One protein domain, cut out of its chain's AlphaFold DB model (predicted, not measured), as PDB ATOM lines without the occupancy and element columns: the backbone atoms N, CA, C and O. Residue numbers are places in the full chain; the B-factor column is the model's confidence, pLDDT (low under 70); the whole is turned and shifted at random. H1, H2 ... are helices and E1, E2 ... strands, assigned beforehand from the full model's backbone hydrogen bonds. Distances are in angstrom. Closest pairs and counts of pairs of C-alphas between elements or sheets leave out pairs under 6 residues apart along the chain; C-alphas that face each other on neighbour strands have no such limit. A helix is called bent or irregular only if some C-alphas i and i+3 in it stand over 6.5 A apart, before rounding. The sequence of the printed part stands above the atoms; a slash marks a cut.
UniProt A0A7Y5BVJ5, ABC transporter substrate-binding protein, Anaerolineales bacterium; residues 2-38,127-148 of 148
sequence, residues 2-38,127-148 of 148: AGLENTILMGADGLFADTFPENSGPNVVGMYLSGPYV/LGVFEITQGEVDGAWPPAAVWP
ATOM      1  N   ALA A   2     333.671 185.068 296.667       82.81
ATOM      2  CA  ALA A   2     333.082 184.124 295.711       82.81
ATOM      3  C   ALA A   2     333.591 184.388 294.278       82.81
ATOM      4  O   ALA A   2     333.444 185.503 293.781       82.81
ATOM      5  N   GLY A   3     334.203 183.395 293.633       87.88
ATOM      6  CA  GLY A   3     334.814 183.516 292.303       87.88
ATOM      7  C   GLY A   3     336.242 184.081 292.269       87.88
ATOM      8  O   GLY A   3     336.822 184.168 291.190       87.88
ATOM      9  N   LEU A   4     336.820 184.448 293.418       88.44
ATOM     10  CA  LEU A   4     338.210 184.909 293.567       88.44
ATOM     11  C   LEU A   4     338.952 184.137 294.668       88.44
ATOM     12  O   LEU A   4     339.973 184.595 295.165       88.44
ATOM     13  N   GLU A   5     338.455 182.971 295.075       87.62
ATOM     14  CA  GLU A   5     338.976 182.197 296.209       87.62
ATOM     15  C   GLU A   5     340.451 181.814 296.050       87.62
ATOM     16  O   GLU A   5     341.147 181.656 297.044       87.62
ATOM     17  N   ASN A   6     340.925 181.702 294.807       88.62
ATOM     18  CA  ASN A   6     342.309 181.360 294.473       88.62
ATOM     19  C   ASN A   6     343.089 182.537 293.859       88.62
ATOM     20  O   ASN A   6     344.171 182.338 293.315       88.62
ATOM     21  N   THR A   7     342.518 183.746 293.859       93.31
ATOM     22  CA  THR A   7     343.175 184.932 293.296       93.31
ATOM     23  C   THR A   7     343.923 185.666 294.395       93.31
ATOM     24  O   THR A   7     343.321 186.060 295.391       93.31
ATOM     25  N   ILE A   8     345.221 185.892 294.193       93.31
ATOM     26  CA  ILE A   8     345.992 186.801 295.041       93.31
ATOM     27  C   ILE A   8     345.515 188.223 294.751       93.31
ATOM     28  O   ILE A   8     345.549 188.674 293.604       93.31
ATOM     29  N   LEU A   9     345.055 188.913 295.789       95.56
ATOM     30  CA  LEU A   9     344.623 190.300 295.691       95.56
ATOM     31  C   LEU A   9     345.804 191.226 295.966       95.56
ATOM     32  O   LEU A   9     346.657 190.932 296.804       95.56
ATOM     33  N   MET A  10     345.832 192.360 295.270       96.69
ATOM     34  CA  MET A  10     346.812 193.411 295.502       96.69
ATOM     35  C   MET A  10     346.151 194.785 295.435       96.69
ATOM     36  O   MET A  10     345.263 195.016 294.612       96.69
ATOM     37  N   GLY A  11     346.590 195.687 296.304       96.44
ATOM     38  CA  GLY A  11     346.186 197.084 296.342       96.44
ATOM     39  C   GLY A  11     347.385 198.024 296.358       96.44
ATOM     40  O   GLY A  11     348.512 197.613 296.625       96.44
ATOM     41  N   ALA A  12     347.123 199.291 296.058       96.00
ATOM     42  CA  ALA A  12     348.130 200.338 296.119       96.00
ATOM     43  C   ALA A  12     348.143 201.040 297.490       96.00
ATOM     44  O   ALA A  12     347.393 200.691 298.406       96.00
ATOM     45  N   ASP A  13     348.973 202.070 297.588       94.81
ATOM     46  CA  ASP A  13     349.244 202.880 298.777       94.81
ATOM     47  C   ASP A  13     347.992 203.531 299.376       94.81
ATOM     48  O   ASP A  13     347.914 203.725 300.587       94.81
ATOM     49  N   GLY A  14     346.965 203.782 298.560       94.94
ATOM     50  CA  GLY A  14     345.659 204.256 299.026       94.94
ATOM     51  C   GLY A  14     344.952 203.324 300.023       94.94
ATOM     52  O   GLY A  14     344.043 203.773 300.717       94.94
ATOM     53  N   LEU A  15     345.358 202.052 300.115       96.38
ATOM     54  CA  LEU A  15     344.860 201.094 301.110       96.38
ATOM     55  C   LEU A  15     345.832 200.886 302.283       96.38
ATOM     56  O   LEU A  15     345.509 200.154 303.213       96.38
ATOM     57  N   PHE A  16     347.015 201.511 302.261       96.62
ATOM     58  CA  PHE A  16     348.048 201.355 303.287       96.62
ATOM     59  C   PHE A  16     347.764 202.235 304.517       96.62
ATOM     60  O   PHE A  16     348.476 203.198 304.835       96.62
ATOM     61  N   ALA A  17     346.670 201.898 305.193       96.25
ATOM     62  CA  ALA A  17     346.181 202.536 306.403       96.25
ATOM     63  C   ALA A  17     345.688 201.480 307.398       96.25
ATOM     64  O   ALA A  17     345.104 200.480 306.988       96.25
ATOM     65  N   ASP A  18     345.857 201.763 308.687       95.69
ATOM     66  CA  ASP A  18     345.472 200.907 309.820       95.69
ATOM     67  C   ASP A  18     344.007 200.450 309.738       95.69
ATOM     68  O   ASP A  18     343.659 199.281 309.860       95.69
ATOM     69  N   THR A  19     343.136 201.376 309.346       96.00
ATOM     70  CA  THR A  19     341.697 201.133 309.256       96.00
ATOM     71  C   THR A  19     341.286 200.224 308.098       96.00
ATOM     72  O   THR A  19     340.154 199.738 308.083       96.00
ATOM     73  N   PHE A  20     342.135 200.005 307.089       96.88
ATOM     74  CA  PHE A  20     341.780 199.162 305.947       96.88
ATOM     75  C   PHE A  20     341.576 197.689 306.347       96.88
ATOM     76  O   PHE A  20     340.477 197.177 306.102       96.88
ATOM     77  N   PRO A  21     342.557 196.996 306.958       96.31
ATOM     78  CA  PRO A  21     342.381 195.614 307.394       96.31
ATOM     79  C   PRO A  21     341.292 195.457 308.463       96.31
ATOM     80  O   PRO A  21     340.452 194.565 308.326       96.31
ATOM     81  N   GLU A  22     341.217 196.363 309.442       95.06
ATOM     82  CA  GLU A  22     340.190 196.343 310.496       95.06
ATOM     83  C   GLU A  22     338.760 196.395 309.930       95.06
ATOM     84  O   GLU A  22     337.887 195.619 310.322       95.06
ATOM     85  N   ASN A  23     338.511 197.286 308.963       96.31
ATOM     86  CA  ASN A  23     337.179 197.450 308.373       96.31
ATOM     87  C   ASN A  23     336.851 196.398 307.308       96.31
ATOM     88  O   ASN A  23     335.675 196.171 307.009       96.31
ATOM     89  N   SER A  24     337.865 195.773 306.709       95.19
ATOM     90  CA  SER A  24     337.676 194.783 305.640       95.19
ATOM     91  C   SER A  24     337.531 193.354 306.171       95.19
ATOM     92  O   SER A  24     336.964 192.488 305.490       95.19
ATOM     93  N   GLY A  25     338.005 193.104 307.394       92.94
ATOM     94  CA  GLY A  25     337.899 191.820 308.073       92.94
ATOM     95  C   GLY A  25     338.725 190.710 307.405       92.94
ATOM     96  O   GLY A  25     339.623 190.974 306.607       92.94
ATOM     97  N   PRO A  26     338.415 189.428 307.663       92.50
ATOM     98  CA  PRO A  26     339.286 188.308 307.286       92.50
ATOM     99  C   PRO A  26     339.458 188.104 305.770       92.50
ATOM    100  O   PRO A  26     340.317 187.337 305.346       92.50
ATOM    101  N   ASN A  27     338.661 188.775 304.932       90.75
ATOM    102  CA  ASN A  27     338.734 188.631 303.475       90.75
ATOM    103  C   ASN A  27     339.973 189.285 302.847       90.75
ATOM    104  O   ASN A  27     340.238 189.021 301.675       90.75
ATOM    105  N   VAL A  28     340.687 190.142 303.584       94.12
ATOM    106  CA  VAL A  28     341.922 190.783 303.103       94.12
ATOM    107  C   VAL A  28     343.192 190.093 303.590       94.12
ATOM    108  O   VAL A  28     344.279 190.499 303.200       94.12
ATOM    109  N   VAL A  29     343.084 189.041 304.404       95.31
ATOM    110  CA  VAL A  29     344.256 188.257 304.814       95.31
ATOM    111  C   VAL A  29     344.899 187.623 303.574       95.31
ATOM    112  O   VAL A  29     344.217 186.986 302.770       95.31
ATOM    113  N   GLY A  30     346.209 187.816 303.418       95.44
ATOM    114  CA  GLY A  30     346.992 187.405 302.248       95.44
ATOM    115  C   GLY A  30     346.939 188.388 301.072       95.44
ATOM    116  O   GLY A  30     347.481 188.100 300.005       95.44
ATOM    117  N   MET A  31     346.277 189.540 301.223       96.62
ATOM    118  CA  MET A  31     346.315 190.613 300.229       96.62
ATOM    119  C   MET A  31     347.633 191.383 300.333       96.62
ATOM    120  O   MET A  31     348.049 191.765 301.428       96.62
ATOM    121  N   TYR A  32     348.254 191.663 299.188       97.88
ATOM    122  CA  TYR A  32     349.447 192.502 299.132       97.88
ATOM    123  C   TYR A  32     349.088 193.977 298.976       97.88
ATOM    124  O   TYR A  32     348.193 194.326 298.209       97.88
ATOM    125  N   LEU A  33     349.824 194.857 299.642       97.75
ATOM    126  CA  LEU A  33     349.734 196.301 299.460       97.75
ATOM    127  C   LEU A  33     351.099 196.842 299.056       97.75
ATOM    128  O   LEU A  33     352.081 196.565 299.736       97.75
ATOM    129  N   SER A  34     351.177 197.632 297.988       97.00
ATOM    130  CA  SER A  34     352.321 198.536 297.823       97.00
ATOM    131  C   SER A  34     352.093 199.778 298.680       97.00
ATOM    132  O   SER A  34     350.968 200.269 298.719       97.00
ATOM    133  N   GLY A  35     353.120 200.333 299.308       95.50
ATOM    134  CA  GLY A  35     352.956 201.543 300.107       95.50
ATOM    135  C   GLY A  35     354.270 202.187 300.529       95.50
ATOM    136  O   GLY A  35     355.339 201.655 300.231       95.50
ATOM    137  N   PRO A  36     354.194 203.333 301.224       95.44
ATOM    138  CA  PRO A  36     355.342 203.968 301.848       95.44
ATOM    139  C   PRO A  36     356.161 203.014 302.723       95.44
ATOM    140  O   PRO A  36     355.626 202.408 303.650       95.44
ATOM    141  N   TYR A  37     357.468 202.939 302.478       95.25
ATOM    142  CA  TYR A  37     358.415 202.224 303.333       95.25
ATOM    143  C   TYR A  37     359.557 203.163 303.715       95.25
ATOM    144  O   TYR A  37     360.379 203.536 302.884       95.25
ATOM    145  N   VAL A  38     359.573 203.597 304.975       94.81
ATOM    146  CA  VAL A  38     360.547 204.562 305.498       94.81
ATOM    147  C   VAL A  38     361.259 203.928 306.682       94.81
ATOM    148  O   VAL A  38     360.619 203.354 307.561       94.81
ATOM    149  N   LEU A 127     359.446 203.122 299.111       93.69
ATOM    150  CA  LEU A 127     358.323 202.265 298.719       93.69
ATOM    151  C   LEU A 127     358.619 200.809 299.064       93.69
ATOM    152  O   LEU A 127     359.740 200.360 298.901       93.69
ATOM    153  N   GLY A 128     357.599 200.067 299.478       95.62
ATOM    154  CA  GLY A 128     357.700 198.634 299.724       95.62
ATOM    155  C   GLY A 128     356.399 197.910 299.403       95.62
ATOM    156  O   GLY A 128     355.371 198.527 299.109       95.62
ATOM    157  N   VAL A 129     356.449 196.584 299.466       97.44
ATOM    158  CA  VAL A 129     355.281 195.702 299.415       97.44
ATOM    159  C   VAL A 129     355.109 195.039 300.774       97.44
ATOM    160  O   VAL A 129     356.074 194.577 301.380       97.44
ATOM    161  N   PHE A 130     353.865 194.965 301.224       97.69
ATOM    162  CA  PHE A 130     353.437 194.433 302.511       97.69
ATOM    163  C   PHE A 130     352.370 193.370 302.284       97.69
ATOM    164  O   PHE A 130     351.632 193.447 301.303       97.69
ATOM    165  N   GLU A 131     352.264 192.402 303.185       97.56
ATOM    166  CA  GLU A 131     351.189 191.410 303.177       97.56
ATOM    167  C   GLU A 131     350.305 191.624 304.404       97.56
ATOM    168  O   GLU A 131     350.811 191.699 305.523       97.56
ATOM    169  N   ILE A 132     348.992 191.734 304.200       97.44
ATOM    170  CA  ILE A 132     348.038 191.812 305.306       97.44
ATOM    171  C   ILE A 132     347.890 190.434 305.942       97.44
ATOM    172  O   ILE A 132     347.529 189.460 305.278       97.44
ATOM    173  N   THR A 133     348.106 190.360 307.248       97.31
ATOM    174  CA  THR A 133     347.907 189.154 308.046       97.31
ATOM    175  C   THR A 133     346.701 189.308 308.971       97.31
ATOM    176  O   THR A 133     346.056 190.356 309.036       97.31
ATOM    177  N   GLN A 134     346.382 188.249 309.720       97.25
ATOM    178  CA  GLN A 134     345.379 188.345 310.782       97.25
ATOM    179  C   GLN A 134     345.785 189.370 311.857       97.25
ATOM    180  O   GLN A 134     344.909 189.970 312.466       97.25
ATOM    181  N   GLY A 135     347.088 189.611 312.053       97.31
ATOM    182  CA  GLY A 135     347.578 190.595 313.013       97.31
ATOM    183  C   GLY A 135     347.026 191.989 312.733       97.31
ATOM    184  O   GLY A 135     346.461 192.603 313.628       97.31
ATOM    185  N   GLU A 136     347.114 192.463 311.491       97.19
ATOM    186  CA  GLU A 136     346.615 193.793 311.128       97.19
ATOM    187  C   GLU A 136     345.082 193.875 311.173       97.19
ATOM    188  O   GLU A 136     344.536 194.929 311.476       97.19
ATOM    189  N   VAL A 137     344.371 192.769 310.927       97.31
ATOM    190  CA  VAL A 137     342.909 192.709 311.127       97.31
ATOM    191  C   VAL A 137     342.545 192.853 312.611       97.31
ATOM    192  O   VAL A 137     341.494 193.403 312.935       97.31
ATOM    193  N   ASP A 138     343.424 192.395 313.503       96.69
ATOM    194  CA  ASP A 138     343.268 192.457 314.958       96.69
ATOM    195  C   ASP A 138     343.921 193.718 315.582       96.69
ATOM    196  O   ASP A 138     344.014 193.816 316.810       96.69
ATOM    197  N   GLY A 139     344.372 194.679 314.763       94.81
ATOM    198  CA  GLY A 139     344.933 195.968 315.199       94.81
ATOM    199  C   GLY A 139     346.457 196.002 315.399       94.81
ATOM    200  O   GLY A 139     346.984 196.928 316.017       94.81
ATOM    201  N   ALA A 140     347.204 195.004 314.917       95.25
ATOM    202  CA  ALA A 140     348.670 194.978 314.977       95.25
ATOM    203  C   ALA A 140     349.314 195.760 313.816       95.25
ATOM    204  O   ALA A 140     350.013 195.195 312.981       95.25
ATOM    205  N   TRP A 141     349.074 197.069 313.753       95.00
ATOM    206  CA  TRP A 141     349.611 197.940 312.705       95.00
ATOM    207  C   TRP A 141     350.994 198.529 313.052       95.00
ATOM    208  O   TRP A 141     351.222 198.894 314.212       95.00
ATOM    209  N   PRO A 142     351.910 198.721 312.073       94.56
ATOM    210  CA  PRO A 142     351.826 198.366 310.646       94.56
ATOM    211  C   PRO A 142     352.365 196.959 310.306       94.56
ATOM    212  O   PRO A 142     353.203 196.438 311.046       94.56
ATOM    213  N   PRO A 143     351.982 196.382 309.144       95.12
ATOM    214  CA  PRO A 143     352.546 195.120 308.669       95.12
ATOM    215  C   PRO A 143     354.037 195.248 308.342       95.12
ATOM    216  O   PRO A 143     354.526 196.304 307.930       95.12
ATOM    217  N   ALA A 144     354.769 194.138 308.456       93.69
ATOM    218  CA  ALA A 144     356.156 194.060 308.005       93.69
ATOM    219  C   ALA A 144     356.248 194.057 306.467       93.69
ATOM    220  O   ALA A 144     355.425 193.446 305.779       93.69
ATOM    221  N   ALA A 145     357.278 194.710 305.920       94.94
ATOM    222  CA  ALA A 145     357.548 194.677 304.486       94.94
ATOM    223  C   ALA A 145     358.014 193.274 304.055       94.94
ATOM    224  O   ALA A 145     358.923 192.698 304.654       94.94
ATOM    225  N   VAL A 146     357.411 192.749 302.989       96.50
ATOM    226  CA  VAL A 146     357.831 191.509 302.314       96.50
ATOM    227  C   VAL A 146     358.798 191.784 301.161       96.50
ATOM    228  O   VAL A 146     359.550 190.898 300.757       96.50
ATOM    229  N   TRP A 147     358.795 193.015 300.645       93.38
ATOM    230  CA  TRP A 147     359.749 193.500 299.655       93.38
ATOM    231  C   TRP A 147     360.042 194.987 299.919       93.38
ATOM    232  O   TRP A 147     359.100 195.780 299.851       93.38
ATOM    233  N   PRO A 148     361.283 195.346 300.290       82.44
ATOM    234  CA  PRO A 148     361.692 196.728 300.525       82.44
ATOM    235  C   PRO A 148     362.136 197.445 299.246       82.44
ATOM    236  O   PRO A 148     362.408 196.759 298.231       82.44
TER     237      PRO A 148
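AT A GLANCE: This is residues 2 to 38 and 127 to 148 of the 148 residues of the protein "ABC transporter substrate-binding protein" of Anaerolineales bacterium (UniProt A0A7Y5BVJ5). A small three-stranded sheet, E1, E2 and E3, makes one part of this elongated domain, and two helices, H1 and H2, packed on each other, lie off the sheet. A long stretch without named elements, residues 2 to 18, leads in, with residues 10 to 11 paired parallel beside residues 32 to 33 of E1. The 59 printed residues hold two named helices and three named strands in the order H1, E1, E2, H2, E3; the class is mixed, with under half of the residues in named elements. The sheet's order is E1, E2, E3, antiparallel throughout. The whole is compact, with a radius of gyration of the C-alphas of 10.8 A and spans of 35 by 21 by 17 A.

IN THESE COORDINATES: Find C-alpha 32 at (349.447, 192.502, 299.132), where E1 begins; it runs 13.2 A to residue 36. E2, residues 127 to 131, covers 13.7 A. E3, residues 145 to 147, ends at C-alpha 147, (359.749, 193.500, 299.655). H1, residues 19 to 28, starts at C-alpha 19, (341.697, 201.133, 309.256), and measures 12.0 A; it is irregular, C-alphas 23 and 26 being 9.4 A apart. H2 is residues 134 to 137.

HOW THE PARTS SIT: Look first at inner strand E2. E1 is antiparallel to it at 148 degrees, with N 33 and O 130 at 2.8 A. E3 is antiparallel to E2 at 111 degrees, with N 129 and O 147 at 2.8 A. H1 and H2 touch, closest at the C-alphas of Glu 22 and Val 137, 4.6 A apart; neither is on the sheet. In H1, 3 of 6 O i to N i+4 pairs are within hydrogen-bond range; H2 is too short for one.

THE WHOLE: The farthest C-alphas, Gly 3 and Val 38, are 35.8 A apart. Residues 39 to 126 are not printed; C-alphas 38 and 127 are 7.5 A apart across the cut. Of the links that are printed whole, none is long. No printed residue has pLDDT under 70.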